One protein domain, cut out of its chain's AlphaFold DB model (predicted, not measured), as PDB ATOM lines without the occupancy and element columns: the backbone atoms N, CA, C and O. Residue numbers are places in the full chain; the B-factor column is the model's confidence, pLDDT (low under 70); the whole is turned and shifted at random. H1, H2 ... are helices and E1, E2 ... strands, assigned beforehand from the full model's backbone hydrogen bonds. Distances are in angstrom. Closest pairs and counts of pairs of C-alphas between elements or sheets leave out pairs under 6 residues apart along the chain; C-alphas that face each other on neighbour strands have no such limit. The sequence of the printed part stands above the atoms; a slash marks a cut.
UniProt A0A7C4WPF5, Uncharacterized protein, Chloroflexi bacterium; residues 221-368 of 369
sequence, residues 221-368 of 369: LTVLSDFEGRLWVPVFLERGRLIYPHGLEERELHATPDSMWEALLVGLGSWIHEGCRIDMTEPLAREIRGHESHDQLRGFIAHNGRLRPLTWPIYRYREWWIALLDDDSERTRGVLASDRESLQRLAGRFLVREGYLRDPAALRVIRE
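This is residues 221 to 368 of the 369 residues of an uncharacterized protein of Chloroflexi bacterium (UniProt A0A7C4WPF5). One long, strongly twisted antiparallel sheet of ten strands runs the length of the domain, with the short helices H1 and H2 on one face and the longer H3 on the other, in three layers. The sheet curls round H1 near the E3 and E4 end and round H3 beside E8, E9, E6 and E10. The printed part has 148 residues, with three named helices and ten named strands in the order E1 E2 E3 E4 H1 E5 H2 E6 E7 E8 E9 H3 E10; the class is mixed, helices and strands. Across the sheet the order is E4 E3 E2 E1 E5 E9 E8 E7 E6 E10. The whole is compact, with a radius of gyration of the C-alphas of 15.4 A, and its spans of 47 by 31 by 26 A make it only just elongated.

The strands are E1, residues 222 to 226, beginning at C-alpha 222 (33.008, 7.166, 39.408); E2, 232 to 238, 19.3 A long; E3, 241 to 246; E4, 249 to 253; E5, 276 to 280; E6, 295 to 303, 24.3 A; E7, 306 to 317, the longest at 34.8 A; E8, 320 to 326, 19.4 A; E9, 332 to 337; and E10, 364 to 367, ending at C-alpha 367 (10.824, -8.401, 46.548). The helices are H1, 260 to 267; H2, 282 to 289; and H3, 340 to 353, 19.8 A long, beginning at C-alpha 340 (11.001, 1.926, 42.226).

E1 E2 E3 E4 and E6 E7 E8 E9 are meanders, each strand the antiparallel neighbour of the one before. Between them in the sheet lies E5, with N 223 and O 279 2.9 A apart toward E1 and N 278 and O 334 2.8 A apart toward E9. In the hairpin of E6 and E7, N 299 and O 310 are 2.9 A apart. At the edge strand E10, N 296 of E6 and O 366 are 2.9 A apart; at the edge strand E4, N 251 and O 244 of E3 are 2.9 A apart. H2 has a height over the sheet of 8.0 A and lies only just over E9, with 3 of its C-alphas falling on it. H1 and H2 touch, about perpendicular at 83 degrees, with Trp 261 and Leu 284 the closest C-alphas at 6.8 A. H3 is on the opposite face from H2, and its closest C-alphas to E9 are Leu 343 and Ala 337, 4.9 A apart. H3 is apart from H1 and H2. In H1, H2 and H3 every O i to N i+4 pair is within hydrogen-bond range.

The C-alphas farthest apart are those of Thr 256 and Gly 305, 48.5 A. The printed part has no cut, and no link is long. The mean pLDDT of the printed part is 83.8; residues 254 to 258, 302 to 305, 327 to 330 and 368 are under 70.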
ATOM      1  N   LEU A 221      37.022   7.469  40.346       91.81
ATOM      2  CA  LEU A 221      36.283   6.623  41.286       91.81
ATOM      3  C   LEU A 221      34.910   6.290  40.698       91.81
ATOM      4  O   LEU A 221      34.435   5.158  40.821       91.81
ATOM      5  N   THR A 222      34.294   7.294  40.070       92.94
ATOM      6  CA  THR A 222      33.008   7.166  39.408       92.94
ATOM      7  C   THR A 222      32.798   8.212  38.315       92.94
ATOM      8  O   THR A 222      33.426   9.269  38.334       92.94
ATOM      9  N   VAL A 223      31.910   7.941  37.364       93.81
ATOM     10  CA  VAL A 223      31.452   8.908  36.364       93.81
ATOM     11  C   VAL A 223      29.934   9.001  36.429       93.81
ATOM     12  O   VAL A 223      29.238   8.040  36.105       93.81
ATOM     13  N   LEU A 224      29.427  10.173  36.814       93.38
ATOM     14  CA  LEU A 224      28.008  10.498  36.719       93.38
ATOM     15  C   LEU A 224      27.700  10.928  35.283       93.38
ATOM     16  O   LEU A 224      28.352  11.817  34.734       93.38
ATOM     17  N   SER A 225      26.709  10.299  34.671       92.25
ATOM     18  CA  SER A 225      26.231  10.633  33.329       92.25
ATOM     19  C   SER A 225      24.713  10.550  33.254       92.25
ATOM     20  O   SER A 225      24.072  10.080  34.191       92.25
ATOM     21  N   ASP A 226      24.114  11.011  32.165       90.19
ATOM     22  CA  ASP A 226      22.683  10.858  31.906       90.19
ATOM     23  C   ASP A 226      22.421   9.984  30.672       90.19
ATOM     24  O   ASP A 226      23.325   9.615  29.915       90.19
ATOM     25  N   PHE A 227      21.153   9.619  30.447       84.00
ATOM     26  CA  PHE A 227      20.811   8.870  29.239       84.00
ATOM     27  C   PHE A 227      20.972   9.662  27.949       84.00
ATOM     28  O   PHE A 227      21.100   9.055  26.888       84.00
ATOM     29  N   GLU A 228      20.964  10.982  28.017       82.81
ATOM     30  CA  GLU A 228      20.984  11.840  26.838       82.81
ATOM     31  C   GLU A 228      22.411  12.219  26.418       82.81
ATOM     32  O   GLU A 228      22.594  12.782  25.344       82.81
ATOM     33  N   GLY A 229      23.419  11.865  27.222       80.50
ATOM     34  CA  GLY A 229      24.819  12.219  26.999       80.50
ATOM     35  C   GLY A 229      25.126  13.695  27.268       80.50
ATOM     36  O   GLY A 229      26.197  14.163  26.892       80.50
ATOM     37  N   ARG A 230      24.207  14.441  27.896       84.81
ATOM     38  CA  ARG A 230      24.381  15.867  28.213       84.81
ATOM     39  C   ARG A 230      25.192  16.052  29.487       84.81
ATOM     40  O   ARG A 230      25.952  17.012  29.593       84.81
ATOM     41  N   LEU A 231      25.045  15.127  30.432       89.75
ATOM     42  CA  LEU A 231      25.785  15.114  31.685       89.75
ATOM     43  C   LEU A 231      26.962  14.144  31.591       89.75
ATOM     44  O   LEU A 231      26.801  12.982  31.216       89.75
ATOM     45  N   TRP A 232      28.147  14.614  31.974       92.69
ATOM     46  CA  TRP A 232      29.330  13.772  32.113       92.69
ATOM     47  C   TRP A 232      30.290  14.375  33.142       92.69
ATOM     48  O   TRP A 232      31.036  15.307  32.850       92.69
ATOM     49  N   VAL A 233      30.244  13.855  34.368       93.62
ATOM     50  CA  VAL A 233      31.004  14.361  35.516       93.62
ATOM     51  C   VAL A 233      31.845  13.229  36.106       93.62
ATOM     52  O   VAL A 233      31.330  12.398  36.861       93.62
ATOM     53  N   PRO A 234      33.142  13.155  35.766       94.94
ATOM     54  CA  PRO A 234      34.063  12.222  36.396       94.94
ATOM     55  C   PRO A 234      34.463  12.721  37.789       94.94
ATOM     56  O   PRO A 234      34.872  13.868  37.955       94.94
ATOM     57  N   VAL A 235      34.395  11.844  38.784       94.50
ATOM     58  CA  VAL A 235      34.796  12.124  40.165       94.50
ATOM     59  C   VAL A 235      35.965  11.229  40.548       94.50
ATOM     60  O   VAL A 235      35.949  10.020  40.318       94.50
ATOM     61  N   PHE A 236      36.986  11.824  41.146       93.12
ATOM     62  CA  PHE A 236      38.247  11.196  41.517       93.12
ATOM     63  C   PHE A 236      38.398  11.170  43.035       93.12
ATOM     64  O   PHE A 236      37.995  12.111  43.711       93.12
ATOM     65  N   LEU A 237      39.020  10.116  43.562       88.81
ATOM     66  CA  LEU A 237      39.417  10.036  44.965       88.81
ATOM     67  C   LEU A 237      40.904  10.387  45.085       88.81
ATOM     68  O   LEU A 237      41.761   9.646  44.607       88.81
ATOM     69  N   GLU A 238      41.219  11.497  45.743       85.19
ATOM     70  CA  GLU A 238      42.590  11.943  45.984       85.19
ATOM     71  C   GLU A 238      42.762  12.281  47.466       85.19
ATOM     72  O   GLU A 238      42.098  13.162  48.001       85.19
ATOM     73  N   ARG A 239      43.643  11.548  48.164       81.06
ATOM     74  CA  ARG A 239      43.917  11.738  49.606       81.06
ATOM     75  C   ARG A 239      42.662  11.736  50.492       81.06
ATOM     76  O   ARG A 239      42.552  12.531  51.421       81.06
ATOM     77  N   GLY A 240      41.717  10.845  50.196       79.88
ATOM     78  CA  GLY A 240      40.454  10.749  50.935       79.88
ATOM     79  C   GLY A 240      39.443  11.849  50.601       79.88
ATOM     80  O   GLY A 240      38.403  11.916  51.242       79.88
ATOM     81  N   ARG A 241      39.727  12.697  49.607       85.69
ATOM     82  CA  ARG A 241      38.830  13.753  49.133       85.69
ATOM     83  C   ARG A 241      38.281  13.390  47.769       85.69
ATOM     84  O   ARG A 241      39.003  12.854  46.926       85.69
ATOM     85  N   LEU A 242      37.014  13.709  47.548       89.62
ATOM     86  CA  LEU A 242      36.380  13.552  46.248       89.62
ATOM     87  C   LEU A 242      36.529  14.848  45.459       89.62
ATOM     88  O   LEU A 242      36.101  15.906  45.913       89.62
ATOM     89  N   ILE A 243      37.141  14.762  44.285       91.50
ATOM     90  CA  ILE A 243      37.450  15.904  43.423       91.50
ATOM     91  C   ILE A 243      36.800  15.682  42.066       91.50
ATOM     92  O   ILE A 243      36.854  14.581  41.522       91.50
ATOM     93  N   TYR A 244      36.222  16.726  41.486       92.38
ATOM     94  CA  TYR A 244      35.615  16.661  40.162       92.38
ATOM     95  C   TYR A 244      35.874  17.960  39.373       92.38
ATOM     96  O   TYR A 244      36.107  19.013  39.978       92.38
ATOM     97  N   PRO A 245      35.865  17.909  38.030       91.38
ATOM     98  CA  PRO A 245      35.999  19.100  37.202       91.38
ATOM     99  C   PRO A 245      34.685  19.895  37.158       91.38
ATOM    100  O   PRO A 245      33.617  19.337  36.907       91.38
ATOM    101  N   HIS A 246      34.764  21.212  37.334       88.25
ATOM    102  CA  HIS A 246      33.647  22.144  37.185       88.25
ATOM    103  C   HIS A 246      34.050  23.316  36.286       88.25
ATOM    104  O   HIS A 246      34.741  24.243  36.713       88.25
ATOM    105  N   GLY A 247      33.632  23.276  35.019       87.06
ATOM    106  CA  GLY A 247      34.140  24.211  34.016       87.06
ATOM    107  C   GLY A 247      35.652  24.038  33.856       87.06
ATOM    108  O   GLY A 247      36.103  22.946  33.526       87.06
ATOM    109  N   LEU A 248      36.425  25.095  34.123       87.00
ATOM    110  CA  LEU A 248      37.897  25.073  34.110       87.00
ATOM    111  C   LEU A 248      38.514  24.867  35.501       87.00
ATOM    112  O   LEU A 248      39.728  24.931  35.648       87.00
ATOM    113  N   GLU A 249      37.718  24.653  36.543       87.38
ATOM    114  CA  GLU A 249      38.219  24.493  37.908       87.38
ATOM    115  C   GLU A 249      38.078  23.060  38.405       87.38
ATOM    116  O   GLU A 249      37.310  22.260  37.872       87.38
ATOM    117  N   GLU A 250      38.822  22.748  39.461       88.75
ATOM    118  CA  GLU A 250      38.624  21.539  40.248       88.75
ATOM    119  C   GLU A 250      37.857  21.922  41.502       88.75
ATOM    120  O   GLU A 250      38.202  22.893  42.179       88.75
ATOM    121  N   ARG A 251      36.809  21.165  41.809       89.75
ATOM    122  CA  ARG A 251      36.035  21.345  43.029       89.75
ATOM    123  C   ARG A 251      36.108  20.095  43.877       89.75
ATOM    124  O   ARG A 251      36.103  18.975  43.371       89.75
ATOM    125  N   GLU A 252      36.178  20.316  45.178       89.69
ATOM    126  CA  GLU A 252      36.083  19.268  46.182       89.69
ATOM    127  C   GLU A 252      34.603  19.071  46.536       89.69
ATOM    128  O   GLU A 252      33.874  20.045  46.741       89.69
ATOM    129  N   LEU A 253      34.138  17.823  46.597       85.12
ATOM    130  CA  LEU A 253      32.859  17.524  47.233       85.12
ATOM    131  C   LEU A 253      33.091  17.591  48.741       85.12
ATOM    132  O   LEU A 253      33.751  16.729  49.320       85.12
ATOM    133  N   HIS A 254      32.571  18.640  49.374       66.12
ATOM    134  CA  HIS A 254      32.598  18.757  50.825       66.12
ATOM    135  C   HIS A 254      31.619  17.749  51.423       66.12
ATOM    136  O   HIS A 254      30.412  17.979  51.439       66.12
ATOM    137  N   ALA A 255      32.143  16.635  51.919       55.06
ATOM    138  CA  ALA A 255      31.374  15.688  52.703       55.06
ATOM    139  C   ALA A 255      32.173  15.234  53.921       55.06
ATOM    140  O   ALA A 255      33.325  14.811  53.828       55.06
ATOM    141  N   THR A 256      31.535  15.368  55.075       53.94
ATOM    142  CA  THR A 256      31.952  14.841  56.375       53.94
ATOM    143  C   THR A 256      31.938  13.310  56.327       53.94
ATOM    144  O   THR A 256      30.922  12.757  55.903       53.94
ATOM    145  N   PRO A 257      33.020  12.599  56.691       53.00
ATOM    146  CA  PRO A 257      33.138  11.201  56.310       53.00
ATOM    147  C   PRO A 257      32.509  10.272  57.347       53.00
ATOM    148  O   PRO A 257      33.118  10.022  58.381       53.00
ATOM    149  N   ASP A 258      31.368   9.688  56.981       69.56
ATOM    150  CA  ASP A 258      31.036   8.303  57.344       69.56
ATOM    151  C   ASP A 258      31.001   7.384  56.091       69.56
ATOM    152  O   ASP A 258      31.175   6.173  56.219       69.56
ATOM    153  N   SER A 259      30.855   7.931  54.865       80.56
ATOM    154  CA  SER A 259      30.756   7.156  53.604       80.56
ATOM    155  C   SER A 259      31.092   7.977  52.331       80.56
ATOM    156  O   SER A 259      30.745   9.156  52.228       80.56
ATOM    157  N   MET A 260      31.753   7.360  51.333       86.06
ATOM    158  CA  MET A 260      32.018   7.965  50.011       86.06
ATOM    159  C   MET A 260      30.750   8.061  49.160       86.06
ATOM    160  O   MET A 260      30.594   8.998  48.377       86.06
ATOM    161  N   TRP A 261      29.848   7.090  49.286       85.75
ATOM    162  CA  TRP A 261      28.585   7.087  48.558       85.75
ATOM    163  C   TRP A 261      27.693   8.269  48.950       85.75
ATOM    164  O   TRP A 261      27.203   8.992  48.080       85.75
ATOM    165  N   GLU A 262      27.552   8.531  50.250       85.62
ATOM    166  CA  GLU A 262      26.790   9.684  50.740       85.62
ATOM    167  C   GLU A 262      27.386  11.002  50.255       85.62
ATOM    168  O   GLU A 262      26.668  11.900  49.807       85.62
ATOM    169  N   ALA A 263      28.716  11.094  50.303       86.38
ATOM    170  CA  ALA A 263      29.460  12.253  49.849       86.38
ATOM    171  C   ALA A 263      29.188  12.582  48.377       86.38
ATOM    172  O   ALA A 263      28.998  13.748  48.022       86.38
ATOM    173  N   LEU A 264      29.131  11.552  47.528       87.69
ATOM    174  CA  LEU A 264      28.789  11.693  46.116       87.69
ATOM    175  C   LEU A 264      27.357  12.190  45.933       87.69
ATOM    176  O   LEU A 264      27.142  13.150  45.196       87.69
ATOM    177  N   LEU A 265      26.386  11.572  46.607       84.94
ATOM    178  CA  LEU A 265      24.979  11.935  46.451       84.94
ATOM    179  C   LEU A 265      24.675  13.354  46.936       84.94
ATOM    180  O   LEU A 265      23.967  14.096  46.260       84.94
ATOM    181  N   VAL A 266      25.227  13.751  48.083       84.12
ATOM    182  CA  VAL A 266      25.042  15.103  48.626       84.12
ATOM    183  C   VAL A 266      25.768  16.126  47.761       84.12
ATOM    184  O   VAL A 266      25.185  17.135  47.366       84.12
ATOM    185  N   GLY A 267      27.037  15.865  47.440       82.94
ATOM    186  CA  GLY A 267      27.875  16.822  46.730       82.94
ATOM    187  C   GLY A 267      27.469  17.034  45.267       82.94
ATOM    188  O   GLY A 267      27.637  18.135  44.748       82.94
ATOM    189  N   LEU A 268      26.917  16.008  44.610       84.00
ATOM    190  CA  LEU A 268      26.435  16.082  43.226       84.00
ATOM    191  C   LEU A 268      24.918  16.285  43.132       84.00
ATOM    192  O   LEU A 268      24.390  16.271  42.024       84.00
ATOM    193  N   GLY A 269      24.207  16.461  44.251       80.12
ATOM    194  CA  GLY A 269      22.742  16.385  44.306       80.12
ATOM    195  C   GLY A 269      22.002  17.288  43.312       80.12
ATOM    196  O   GLY A 269      20.958  16.899  42.805       80.12
ATOM    197  N   SER A 270      22.560  18.448  42.948       82.62
ATOM    198  CA  SER A 270      21.981  19.341  41.928       82.62
ATOM    199  C   SER A 270      22.077  18.814  40.489       82.62
ATOM    200  O   SER A 270      21.344  19.283  39.621       82.62
ATOM    201  N   TRP A 271      22.971  17.861  40.224       85.38
ATOM    202  CA  TRP A 271      23.093  17.158  38.942       85.38
ATOM    203  C   TRP A 271      22.396  15.807  38.934       85.38
ATOM    204  O   TRP A 271      22.185  15.254  37.858       85.38
ATOM    205  N   ILE A 272      22.046  15.267  40.102       84.88
ATOM    206  CA  ILE A 272      21.312  14.011  40.185       84.88
ATOM    207  C   ILE A 272      19.844  14.292  39.879       84.88
ATOM    208  O   ILE A 272      19.146  14.997  40.602       84.88
ATOM    209  N   HIS A 273      19.375  13.706  38.790       84.56
ATOM    210  CA  HIS A 273      17.987  13.735  38.367       84.56
ATOM    211  C   HIS A 273      17.559  12.340  37.901       84.56
ATOM    212  O   HIS A 273      18.371  11.422  37.744       84.56
ATOM    213  N   GLU A 274      16.267  12.163  37.634       83.19
ATOM    214  CA  GLU A 274      15.789  10.930  37.009       83.19
ATOM    215  C   GLU A 274      16.504  10.684  35.678       83.19
ATOM    216  O   GLU A 274      16.594  11.567  34.825       83.19
ATOM    217  N   GLY A 275      17.029   9.475  35.494       81.31
ATOM    218  CA  GLY A 275      17.806   9.132  34.306       81.31
ATOM    219  C   GLY A 275      19.310   9.385  34.434       81.31
ATOM    220  O   GLY A 275      20.036   9.231  33.450       81.31
ATOM    221  N   CYS A 276      19.805   9.718  35.624       90.38
ATOM    222  CA  CYS A 276      21.228   9.617  35.903       90.38
ATOM    223  C   CYS A 276      21.695   8.155  35.948       90.38
ATOM    224  O   CYS A 276      20.988   7.240  36.385       90.38
ATOM    225  N   ARG A 277      22.934   7.960  35.511       91.38
ATOM    226  CA  ARG A 277      23.694   6.719  35.575       91.38
ATOM    227  C   ARG A 277      25.037   6.993  36.225       91.38
ATOM    228  O   ARG A 277      25.591   8.080  36.080       91.38
ATOM    229  N   ILE A 278      25.575   5.992  36.900       91.31
ATOM    230  CA  ILE A 278      26.846   6.091  37.606       91.31
ATOM    231  C   ILE A 278      27.706   4.892  37.219       91.31
ATOM    232  O   ILE A 278      27.385   3.765  37.580       91.31
ATOM    233  N   ASP A 279      28.805   5.131  36.514       90.94
ATOM    234  CA  ASP A 279      29.813   4.103  36.249       90.94
ATOM    235  C   ASP A 279      30.857   4.147  37.361       90.94
ATOM    236  O   ASP A 279      31.622   5.106  37.441       90.94
ATOM    237  N   MET A 280      30.909   3.124  38.208       90.06
ATOM    238  CA  MET A 280      31.708   3.129  39.431       90.06
ATOM    239  C   MET A 280      32.794   2.056  39.447       90.06
ATOM    240  O   MET A 280      32.694   0.992  38.834       90.06
ATOM    241  N   THR A 281      33.852   2.355  40.191       88.62
ATOM    242  CA  THR A 281      34.888   1.385  40.546       88.62
ATOM    243  C   THR A 281      34.404   0.439  41.644       88.62
ATOM    244  O   THR A 281      33.531   0.773  42.447       88.62
ATOM    245  N   GLU A 282      35.021  -0.738  41.713       85.44
ATOM    246  CA  GLU A 282      34.690  -1.774  42.693       85.44
ATOM    247  C   GLU A 282      34.729  -1.308  44.168       85.44
ATOM    248  O   GLU A 282      33.848  -1.714  44.922       85.44
ATOM    249  N   PRO A 283      35.655  -0.441  44.632       86.19
ATOM    250  CA  PRO A 283      35.606   0.071  46.004       86.19
ATOM    251  C   PRO A 283      34.301   0.802  46.344       86.19
ATOM    252  O   PRO A 283      33.734   0.554  47.404       86.19
ATOM    253  N   LEU A 284      33.805   1.655  45.439       88.25
ATOM    254  CA  LEU A 284      32.542   2.368  45.641       88.25
ATOM    255  C   LEU A 284      31.347   1.414  45.531       88.25
ATOM    256  O   LEU A 284      30.439   1.471  46.354       88.25
ATOM    257  N   ALA A 285      31.371   0.498  44.559       88.94
ATOM    258  CA  ALA A 285      30.327  -0.514  44.420       88.94
ATOM    259  C   ALA A 285      30.210  -1.375  45.683       88.94
ATOM    260  O   ALA A 285      29.114  -1.587  46.190       88.94
ATOM    261  N   ARG A 286      31.339  -1.828  46.237       87.88
ATOM    262  CA  ARG A 286      31.386  -2.614  47.473       87.88
ATOM    263  C   ARG A 286      30.814  -1.869  48.667       87.88
ATOM    264  O   ARG A 286      30.129  -2.489  49.471       87.88
ATOM    265  N   GLU A 287      31.091  -0.576  48.783       88.19
ATOM    266  CA  GLU A 287      30.505   0.254  49.832       88.19
ATOM    267  C   GLU A 287      28.977   0.273  49.723       88.19
ATOM    268  O   GLU A 287      28.297  -0.033  50.697       88.19
ATOM    269  N   ILE A 288      28.438   0.500  48.517       88.50
ATOM    270  CA  ILE A 288      26.988   0.468  48.272       88.50
ATOM    271  C   ILE A 288      26.410  -0.917  48.596       88.50
ATOM    272  O   ILE A 288      25.396  -1.014  49.282       88.50
ATOM    273  N   ARG A 289      27.080  -1.996  48.170       86.25
ATOM    274  CA  ARG A 289      26.672  -3.380  48.473       86.25
ATOM    275  C   ARG A 289      26.744  -3.728  49.964       86.25
ATOM    276  O   ARG A 289      26.142  -4.717  50.366       86.25
ATOM    277  N   GLY A 290      27.488  -2.961  50.763       83.62
ATOM    278  CA  GLY A 290      27.533  -3.098  52.218       83.62
ATOM    279  C   GLY A 290      26.245  -2.645  52.910       83.62
ATOM    280  O   GLY A 290      26.027  -2.997  54.067       83.62
ATOM    281  N   HIS A 291      25.385  -1.900  52.212       81.75
ATOM    282  CA  HIS A 291      24.042  -1.578  52.680       81.75
ATOM    283  C   HIS A 291      23.075  -2.739  52.425       81.75
ATOM    284  O   HIS A 291      23.265  -3.554  51.521       81.75
ATOM    285  N   GLU A 292      22.003  -2.797  53.214       79.62
ATOM    286  CA  GLU A 292      20.953  -3.798  53.038       79.62
ATOM    287  C   GLU A 292      20.271  -3.624  51.668       79.62
ATOM    288  O   GLU A 292      19.781  -2.543  51.321       79.62
ATOM    289  N   SER A 293      20.275  -4.696  50.870       78.94
ATOM    290  CA  SER A 293      19.476  -4.789  49.644       78.94
ATOM    291  C   SER A 293      17.998  -4.769  50.021       78.94
ATOM    292  O   SER A 293      17.582  -5.448  50.955       78.94
ATOM    293  N   HIS A 294      17.196  -3.983  49.305       78.69
ATOM    294  CA  HIS A 294      15.759  -3.911  49.564       78.69
ATOM    295  C   HIS A 294      14.934  -4.808  48.643       78.69
ATOM    296  O   HIS A 294      13.900  -5.315  49.061       78.69
ATOM    297  N   ASP A 295      15.335  -4.917  47.380       84.62
ATOM    298  CA  ASP A 295      14.610  -5.592  46.304       84.62
ATOM    299  C   ASP A 295      15.631  -6.044  45.245       84.62
ATOM    300  O   ASP A 295      16.798  -5.648  45.261       84.62
ATOM    301  N   GLN A 296      15.177  -6.799  44.248       87.25
ATOM    302  CA  GLN A 296      15.973  -7.109  43.065       87.25
ATOM    303  C   GLN A 296      15.183  -6.829  41.786       87.25
ATOM    304  O   GLN A 296      14.003  -7.173  41.678       87.25
ATOM    305  N   LEU A 297      15.837  -6.266  40.769       85.81
ATOM    306  CA  LEU A 297      15.322  -6.324  39.400       85.81
ATOM    307  C   LEU A 297      15.781  -7.635  38.782       85.81
ATOM    308  O   LEU A 297      16.974  -7.935  38.771       85.81
ATOM    309  N   ARG A 298      14.842  -8.412  38.250       84.06
ATOM    310  CA  ARG A 298      15.137  -9.645  37.526       84.06
ATOM    311  C   ARG A 298      14.631  -9.576  36.098       84.06
ATOM    312  O   ARG A 298      13.567  -9.030  35.812       84.06
ATOM    313  N   GLY A 299      15.399 -10.169  35.201       77.50
ATOM    314  CA  GLY A 299      15.047 -10.300  33.797       77.50
ATOM    315  C   GLY A 299      15.786 -11.460  33.150       77.50
ATOM    316  O   GLY A 299      16.549 -12.177  33.797       77.50
ATOM    317  N   PHE A 300      15.566 -11.627  31.851       75.56
ATOM    318  CA  PHE A 300      16.324 -12.561  31.033       75.56
ATOM    319  C   PHE A 300      16.965 -11.808  29.880       75.56
ATOM    320  O   PHE A 300      16.280 -11.086  29.159       75.56
ATOM    321  N   ILE A 301      18.265 -12.006  29.697       74.00
ATOM    322  CA  ILE A 301      19.019 -11.444  28.578       74.00
ATOM    323  C   ILE A 301      19.341 -12.549  27.579       74.00
ATOM    324  O   ILE A 301      19.609 -13.688  27.962       74.00
ATOM    325  N   ALA A 302      19.321 -12.224  26.289       67.88
ATOM    326  CA  ALA A 302      19.776 -13.139  25.251       67.88
ATOM    327  C   ALA A 302      21.271 -12.901  25.005       67.88
ATOM    328  O   ALA A 302      21.647 -11.888  24.428       67.88
ATOM    329  N   HIS A 303      22.121 -13.836  25.422       67.50
ATOM    330  CA  HIS A 303      23.567 -13.767  25.217       67.50
ATOM    331  C   HIS A 303      24.039 -15.021  24.471       67.50
ATOM    332  O   HIS A 303      23.801 -16.144  24.923       67.50
ATOM    333  N   ASN A 304      24.672 -14.846  23.305       68.19
ATOM    334  CA  ASN A 304      25.106 -15.936  22.413       68.19
ATOM    335  C   ASN A 304      23.997 -16.962  22.104       68.19
ATOM    336  O   ASN A 304      24.209 -18.173  22.157       68.19
ATOM    337  N   GLY A 305      22.778 -16.477  21.840       69.25
ATOM    338  CA  GLY A 305      21.622 -17.323  21.523       69.25
ATOM    339  C   GLY A 305      21.036 -18.102  22.709       69.25
ATOM    340  O   GLY A 305      20.136 -18.911  22.508       69.25
ATOM    341  N   ARG A 306      21.507 -17.867  23.943       74.25
ATOM    342  CA  ARG A 306      20.954 -18.464  25.169       74.25
ATOM    343  C   ARG A 306      20.349 -17.392  26.068       74.25
ATOM    344  O   ARG A 306      20.925 -16.318  26.226       74.25
ATOM    345  N   LEU A 307      19.210 -17.705  26.684       75.19
ATOM    346  CA  LEU A 307      18.643 -16.875  27.744       75.19
ATOM    347  C   LEU A 307      19.462 -17.071  29.021       75.19
ATOM    348  O   LEU A 307      19.639 -18.201  29.478       75.19
ATOM    349  N   ARG A 308      19.962 -15.977  29.591       79.06
ATOM    350  CA  ARG A 308      20.610 -15.955  30.903       79.06
ATOM    351  C   ARG A 308      19.771 -15.120  31.866       79.06
ATOM    352  O   ARG A 308      19.310 -14.050  31.463       79.06
ATOM    353  N   PRO A 309      19.553 -15.588  33.106       80.19
ATOM    354  CA  PRO A 309      18.939 -14.753  34.121       80.19
ATOM    355  C   PRO A 309      19.870 -13.583  34.437       80.19
ATOM    356  O   PRO A 309      21.088 -13.741  34.503       80.19
ATOM    357  N   LEU A 310      19.275 -12.417  34.623       83.00
ATOM    358  CA  LEU A 310      19.941 -11.191  35.021       83.00
ATOM    359  C   LEU A 310      19.289 -10.716  36.317       83.00
ATOM    360  O   LEU A 310      18.064 -10.601  36.367       83.00
ATOM    361  N   THR A 311      20.102 -10.431  37.330       84.81
ATOM    362  CA  THR A 311      19.645  -9.947  38.636       84.81
ATOM    363  C   THR A 311      20.427  -8.698  39.000       84.81
ATOM    364  O   THR A 311      21.653  -8.724  38.965       84.81
ATOM    365  N   TRP A 312      19.725  -7.618  39.327       88.94
ATOM    366  CA  TRP A 312      20.318  -6.373  39.803       88.94
ATOM    367  C   TRP A 312      19.813  -6.103  41.215       88.94
ATOM    368  O   TRP A 312      18.603  -5.894  41.379       88.94
ATOM    369  N   PRO A 313      20.684  -6.105  42.231       90.00
ATOM    370  CA  PRO A 313      20.284  -5.687  43.564       90.00
ATOM    371  C   PRO A 313      19.874  -4.211  43.555       90.00
ATOM    372  O   PRO A 313      20.492  -3.378  42.878       90.00
ATOM    373  N   ILE A 314      18.805  -3.910  44.290       91.94
ATOM    374  CA  ILE A 314      18.278  -2.562  44.469       91.94
ATOM    375  C   ILE A 314      18.601  -2.099  45.882       91.94
ATOM    376  O   ILE A 314      18.159  -2.692  46.868       91.94
ATOM    377  N   TYR A 315      19.294  -0.973  45.967       90.31
ATOM    378  CA  TYR A 315      19.586  -0.291  47.218       90.31
ATOM    379  C   TYR A 315      18.779   0.996  47.301       90.31
ATOM    380  O   TYR A 315      18.401   1.595  46.289       90.31
ATOM    381  N   ARG A 316      18.524   1.434  48.530       86.88
ATOM    382  CA  ARG A 316      17.886   2.716  48.804       86.88
ATOM    383  C   ARG A 316      18.819   3.552  49.651       86.88
ATOM    384  O   ARG A 316      19.330   3.089  50.665       86.88
ATOM    385  N   TYR A 317      18.974   4.805  49.260       80.12
ATOM    386  CA  TYR A 317      19.673   5.792  50.051       80.12
ATOM    387  C   TYR A 317      18.871   7.093  50.086       80.12
ATOM    388  O   TYR A 317      18.707   7.757  49.064       80.12
ATOM    389  N   ARG A 318      18.367   7.462  51.272       81.62
ATOM    390  CA  ARG A 318      17.443   8.596  51.461       81.62
ATOM    391  C   ARG A 318      16.262   8.527  50.471       81.62
ATOM    392  O   ARG A 318      15.436   7.611  50.557       81.62
ATOM    393  N   GLU A 319      16.184   9.488  49.554       85.06
ATOM    394  CA  GLU A 319      15.162   9.604  48.507       85.06
ATOM    395  C   GLU A 319      15.510   8.876  47.199       85.06
ATOM    396  O   GLU A 319      14.647   8.755  46.337       85.06
ATOM    397  N   TRP A 320      16.734   8.359  47.049       88.00
ATOM    398  CA  TRP A 320      17.200   7.733  45.812       88.00
ATOM    399  C   TRP A 320      17.187   6.210  45.895       88.00
ATOM    400  O   TRP A 320      17.649   5.601  46.863       88.00
ATOM    401  N   TRP A 321      16.699   5.592  44.827       90.50
ATOM    402  CA  TRP A 321      16.827   4.170  44.554       90.50
ATOM    403  C   TRP A 321      17.924   3.954  43.522       90.50
ATOM    404  O   TRP A 321      17.994   4.681  42.530       90.50
ATOM    405  N   ILE A 322      18.752   2.936  43.737       91.31
ATOM    406  CA  ILE A 322      19.821   2.564  42.815       91.31
ATOM    407  C   ILE A 322      19.773   1.073  42.512       91.31
ATOM    408  O   ILE A 322      19.717   0.250  43.421       91.31
ATOM    409  N   ALA A 323      19.810   0.729  41.228       91.94
ATOM    410  CA  ALA A 323      20.009  -0.640  40.773       91.94
ATOM    411  C   ALA A 323      21.438  -0.778  40.246       91.94
ATOM    412  O   ALA A 323      21.850   0.035  39.413       91.94
ATOM    413  N   LEU A 324      22.171  -1.792  40.711       91.00
ATOM    414  CA  LEU A 324      23.547  -2.058  40.281       91.00
ATOM    415  C   LEU A 324      23.619  -3.224  39.290       91.00
ATOM    416  O   LEU A 324      23.037  -4.283  39.520       91.00
ATOM    417  N   LEU A 325      24.376  -3.027  38.214       85.62
ATOM    418  CA  LEU A 325      24.802  -4.051  37.272       85.62
ATOM    419  C   LEU A 325      26.262  -4.379  37.490       85.62
ATOM    420  O   LEU A 325      27.128  -3.523  37.286       85.62
ATOM    421  N   ASP A 326      26.511  -5.647  37.764       73.62
ATOM    422  CA  ASP A 326      27.836  -6.219  37.628       73.62
ATOM    423  C   ASP A 326      27.994  -6.693  36.187       73.62
ATOM    424  O   ASP A 326      27.361  -7.650  35.745       73.62
ATOM    425  N   ASP A 327      28.771  -5.924  35.431       66.69
ATOM    426  CA  ASP A 327      29.221  -6.283  34.096       66.69
ATOM    427  C   ASP A 327      30.561  -7.025  34.227       66.69
ATOM    428  O   ASP A 327      31.344  -6.756  35.141       66.69
ATOM    429  N   ASP A 328      30.868  -7.924  33.291       57.84
ATOM    430  CA  ASP A 328      32.122  -8.698  33.265       57.84
ATOM    431  C   ASP A 328      33.369  -7.792  33.065       57.84
ATOM    432  O   ASP A 328      34.506  -8.263  33.052       57.84
ATOM    433  N   SER A 329      33.176  -6.473  32.909       56.72
ATOM    434  CA  SER A 329      34.165  -5.456  32.533       56.72
ATOM    435  C   SER A 329      34.925  -4.796  33.702       56.72
ATOM    436  O   SER A 329      35.446  -3.690  33.549       56.72
ATOM    437  N   GLU A 330      35.006  -5.448  34.869       62.59
ATOM    438  CA  GLU A 330      35.619  -4.923  36.114       62.59
ATOM    439  C   GLU A 330      35.018  -3.589  36.621       62.59
ATOM    440  O   GLU A 330      35.529  -2.980  37.567       62.59
ATOM    441  N   ARG A 331      33.922  -3.117  36.014       71.31
ATOM    442  CA  ARG A 331      33.200  -1.903  36.404       71.31
ATOM    443  C   ARG A 331      31.742  -2.222  36.685       71.31
ATOM    444  O   ARG A 331      31.060  -2.832  35.869       71.31
ATOM    445  N   THR A 332      31.260  -1.724  37.816       87.19
ATOM    446  CA  THR A 332      29.845  -1.787  38.177       87.19
ATOM    447  C   THR A 332      29.155  -0.540  37.650       87.19
ATOM    448  O   THR A 332      29.698   0.564  37.736       87.19
ATOM    449  N   ARG A 333      27.955  -0.694  37.094       90.06
ATOM    450  CA  ARG A 333      27.152   0.432  36.602       90.06
ATOM    451  C   ARG A 333      25.882   0.555  37.425       90.06
ATOM    452  O   ARG A 333      25.246  -0.443  37.733       90.06
ATOM    453  N   GLY A 334      25.511   1.774  37.783       90.88
ATOM    454  CA  GLY A 334      24.328   2.089  38.571       90.88
ATOM    455  C   GLY A 334      23.330   2.921  37.781       90.88
ATOM    456  O   GLY A 334      23.720   3.841  37.064       90.88
ATOM    457  N   VAL A 335      22.039   2.636  37.937       92.88
ATOM    458  CA  VAL A 335      20.945   3.502  37.465       92.88
ATOM    459  C   VAL A 335      20.229   4.071  38.678       92.88
ATOM    460  O   VAL A 335      19.916   3.310  39.591       92.88
ATOM    461  N   LEU A 336      19.969   5.382  38.684       91.75
ATOM    462  CA  LEU A 336      19.300   6.071  39.787       91.75
ATOM    463  C   LEU A 336      17.882   6.491  39.410       91.75
ATOM    464  O   LEU A 336      17.616   6.900  38.275       91.75
ATOM    465  N   ALA A 337      16.986   6.439  40.393       91.25
ATOM    466  CA  ALA A 337      15.633   6.960  40.286       91.25
ATOM    467  C   ALA A 337      15.092   7.429  41.644       91.25
ATOM    468  O   ALA A 337      15.544   6.983  42.695       91.25
ATOM    469  N   SER A 338      14.100   8.311  41.602       90.00
ATOM    470  CA  SER A 338      13.338   8.819  42.752       90.00
ATOM    471  C   SER A 338      12.422   7.753  43.378       90.00
ATOM    472  O   SER A 338      12.151   7.762  44.579       90.00
ATOM    473  N   ASP A 339      11.967   6.790  42.576       90.19
ATOM    474  CA  ASP A 339      11.063   5.719  42.984       90.19
ATOM    475  C   ASP A 339      11.365   4.387  42.260       90.19
ATOM    476  O   ASP A 339      12.121   4.331  41.285       90.19
ATOM    477  N   ARG A 340      10.768   3.288  42.744       88.38
ATOM    478  CA  ARG A 340      11.001   1.926  42.226       88.38
ATOM    479  C   ARG A 340      10.468   1.704  40.805       88.38
ATOM    480  O   ARG A 340      11.083   0.962  40.042       88.38
ATOM    481  N   GLU A 341       9.331   2.299  40.453       89.81
ATOM    482  CA  GLU A 341       8.714   2.139  39.132       89.81
ATOM    483  C   GLU A 341       9.552   2.862  38.071       89.81
ATOM    484  O   GLU A 341       9.902   2.294  37.028       89.81
ATOM    485  N   SER A 342       9.980   4.083  38.385       91.69
ATOM    486  CA  SER A 342      10.944   4.838  37.594       91.69
ATOM    487  C   SER A 342      12.271   4.095  37.471       91.69
ATOM    488  O   SER A 342      12.810   4.017  36.364       91.69
ATOM    489  N   LEU A 343      12.764   3.470  38.547       92.06
ATOM    490  CA  LEU A 343      13.983   2.661  38.505       92.06
ATOM    491  C   LEU A 343      13.857   1.490  37.530       92.06
ATOM    492  O   LEU A 343      14.724   1.313  36.678       92.06
ATOM    493  N   GLN A 344      12.770   0.718  37.610       91.19
ATOM    494  CA  GLN A 344      12.514  -0.410  36.711       91.19
ATOM    495  C   GLN A 344      12.479   0.044  35.247       91.19
ATOM    496  O   GLN A 344      13.127  -0.560  34.389       91.19
ATOM    497  N   ARG A 345      11.758   1.132  34.955       91.00
ATOM    498  CA  ARG A 345      11.658   1.712  33.608       91.00
ATOM    499  C   ARG A 345      13.019   2.172  33.084       91.00
ATOM    500  O   ARG A 345      13.357   1.894  31.932       91.00
ATOM    501  N   LEU A 346      13.795   2.886  33.898       91.94
ATOM    502  CA  LEU A 346      15.103   3.424  33.512       91.94
ATOM    503  C   LEU A 346      16.155   2.321  33.363       91.94
ATOM    504  O   LEU A 346      16.891   2.323  32.377       91.94
ATOM    505  N   ALA A 347      16.182   1.340  34.265       91.00
ATOM    506  CA  ALA A 347      17.043   0.165  34.157       91.00
ATOM    507  C   ALA A 347      16.690  -0.680  32.922       91.00
ATOM    508  O   ALA A 347      17.578  -1.104  32.185       91.00
ATOM    509  N   GLY A 348      15.398  -0.848  32.618       89.75
ATOM    510  CA  GLY A 348      14.950  -1.487  31.381       89.75
ATOM    511  C   GLY A 348      15.452  -0.752  30.135       89.75
ATOM    512  O   GLY A 348      16.004  -1.373  29.228       89.75
ATOM    513  N   ARG A 349      15.332   0.584  30.098       90.38
ATOM    514  CA  ARG A 349      15.860   1.413  28.995       90.38
ATOM    515  C   ARG A 349      17.377   1.310  28.867       90.38
ATOM    516  O   ARG A 349      17.885   1.235  27.751       90.38
ATOM    517  N   PHE A 350      18.089   1.291  29.991       88.69
ATOM    518  CA  PHE A 350      19.531   1.081  30.025       88.69
ATOM    519  C   PHE A 350      19.922  -0.242  29.387       88.69
ATOM    520  O   PHE A 350      20.703  -0.261  28.442       88.69
ATOM    521  N   LEU A 351      19.311  -1.334  29.834       85.50
ATOM    522  CA  LEU A 351      19.582  -2.663  29.310       85.50
ATOM    523  C   LEU A 351      19.268  -2.783  27.817       85.50
ATOM    524  O   LEU A 351      19.987  -3.476  27.106       85.50
ATOM    525  N   VAL A 352      18.231  -2.102  27.322       86.06
ATOM    526  CA  VAL A 352      17.957  -2.056  25.878       86.06
ATOM    527  C   VAL A 352      19.052  -1.319  25.118       86.06
ATOM    528  O   VAL A 352      19.512  -1.806  24.089       86.06
ATOM    529  N   ARG A 353      19.510  -0.173  25.629       84.19
ATOM    530  CA  ARG A 353      20.582   0.599  24.989       84.19
ATOM    531  C   ARG A 353      21.903  -0.164  24.945       84.19
ATOM    532  O   ARG A 353      22.602  -0.097  23.943       84.19
ATOM    533  N   GLU A 354      22.221  -0.894  26.005       80.19
ATOM    534  CA  GLU A 354      23.419  -1.736  26.074       80.19
ATOM    535  C   GLU A 354      23.257  -3.067  25.310       80.19
ATOM    536  O   GLU A 354      24.165  -3.893  25.298       80.19
ATOM    537  N   GLY A 355      22.104  -3.304  24.671       79.88
ATOM    538  CA  GLY A 355      21.845  -4.509  23.877       79.88
ATOM    539  C   GLY A 355      21.555  -5.769  24.697       79.88
ATOM    540  O   GLY A 355      21.448  -6.857  24.133       79.88
ATOM    541  N   TYR A 356      21.388  -5.643  26.013       79.06
ATOM    542  CA  TYR A 356      21.051  -6.749  26.910       79.06
ATOM    543  C   TYR A 356      19.575  -7.162  26.818       79.06
ATOM    544  O   TYR A 356      19.254  -8.345  26.941       79.06
ATOM    545  N   LEU A 357      18.669  -6.206  26.590       78.00
ATOM    546  CA  LEU A 357      17.230  -6.445  26.438       78.00
ATOM    547  C   LEU A 357      16.714  -5.945  25.084       78.00
ATOM    548  O   LEU A 357      17.284  -5.048  24.473       78.00
ATOM    549  N   ARG A 358      15.593  -6.513  24.623       80.00
ATOM    550  CA  ARG A 358      14.863  -6.025  23.436       80.00
ATOM    551  C   ARG A 358      13.728  -5.060  23.780       80.00
ATOM    552  O   ARG A 358      13.405  -4.199  22.974       80.00
ATOM    553  N   ASP A 359      13.132  -5.222  24.957       81.38
ATOM    554  CA  ASP A 359      12.006  -4.428  25.448       81.38
ATOM    555  C   ASP A 359      12.285  -4.019  26.905       81.38
ATOM    556  O   ASP A 359      12.552  -4.904  27.728       81.38
ATOM    557  N   PRO A 360      12.222  -2.718  27.258       82.25
ATOM    558  CA  PRO A 360      12.391  -2.271  28.638       82.25
ATOM    559  C   PRO A 360      11.392  -2.911  29.613       82.25
ATOM    560  O   PRO A 360      11.731  -3.125  30.777       82.25
ATOM    561  N   ALA A 361      10.176  -3.234  29.157       82.69
ATOM    562  CA  ALA A 361       9.104  -3.780  29.993       82.69
ATOM    563  C   ALA A 361       9.314  -5.254  30.392       82.69
ATOM    564  O   ALA A 361       8.583  -5.776  31.240       82.69
ATOM    565  N   ALA A 362      10.314  -5.926  29.808       81.19
ATOM    566  CA  ALA A 362      10.674  -7.300  30.149       81.19
ATOM    567  C   ALA A 362      11.330  -7.425  31.537       81.19
ATOM    568  O   ALA A 362      11.354  -8.515  32.111       81.19
ATOM    569  N   LEU A 363      11.854  -6.324  32.086       83.06
ATOM    570  CA  LEU A 363      12.426  -6.290  33.428       83.06
ATOM    571  C   LEU A 363      11.307  -6.299  34.479       83.06
ATOM    572  O   LEU A 363      10.323  -5.573  34.337       83.06
ATOM    573  N   ARG A 364      11.441  -7.099  35.541       82.12
ATOM    574  CA  ARG A 364      10.459  -7.212  36.634       82.12
ATOM    575  C   ARG A 364      11.116  -6.945  37.985       82.12
ATOM    576  O   ARG A 364      12.226  -7.405  38.229       82.12
ATOM    577  N   VAL A 365      10.417  -6.244  38.873       80.25
ATOM    578  CA  VAL A 365      10.826  -6.088  40.278       80.25
ATOM    579  C   VAL A 365      10.365  -7.318  41.059       80.25
ATOM    580  O   VAL A 365       9.199  -7.706  40.965       80.25
ATOM    581  N   ILE A 366      11.262  -7.917  41.835       77.88
ATOM    582  CA  ILE A 366      10.955  -8.999  42.771       77.88
ATOM    583  C   ILE A 366      11.399  -8.551  44.162       77.88
ATOM    584  O   ILE A 366      12.527  -8.089  44.338       77.88
ATOM    585  N   ARG A 367      10.507  -8.681  45.144       72.12
ATOM    586  CA  ARG A 367      10.824  -8.401  46.548       72.12
ATOM    587  C   ARG A 367      11.625  -9.563  47.126       72.12
ATOM    588  O   ARG A 367      11.265 -10.716  46.886       72.12
ATOM    589  N   GLU A 368      12.682  -9.265  47.874       63.53
ATOM    590  CA  GLU A 368      13.303 -10.270  48.738       63.53
ATOM    591  C   GLU A 368      12.319 -10.555  49.886       63.53
ATOM    592  O   GLU A 368      11.862  -9.633  50.561       63.53
TER     593      GLU A 368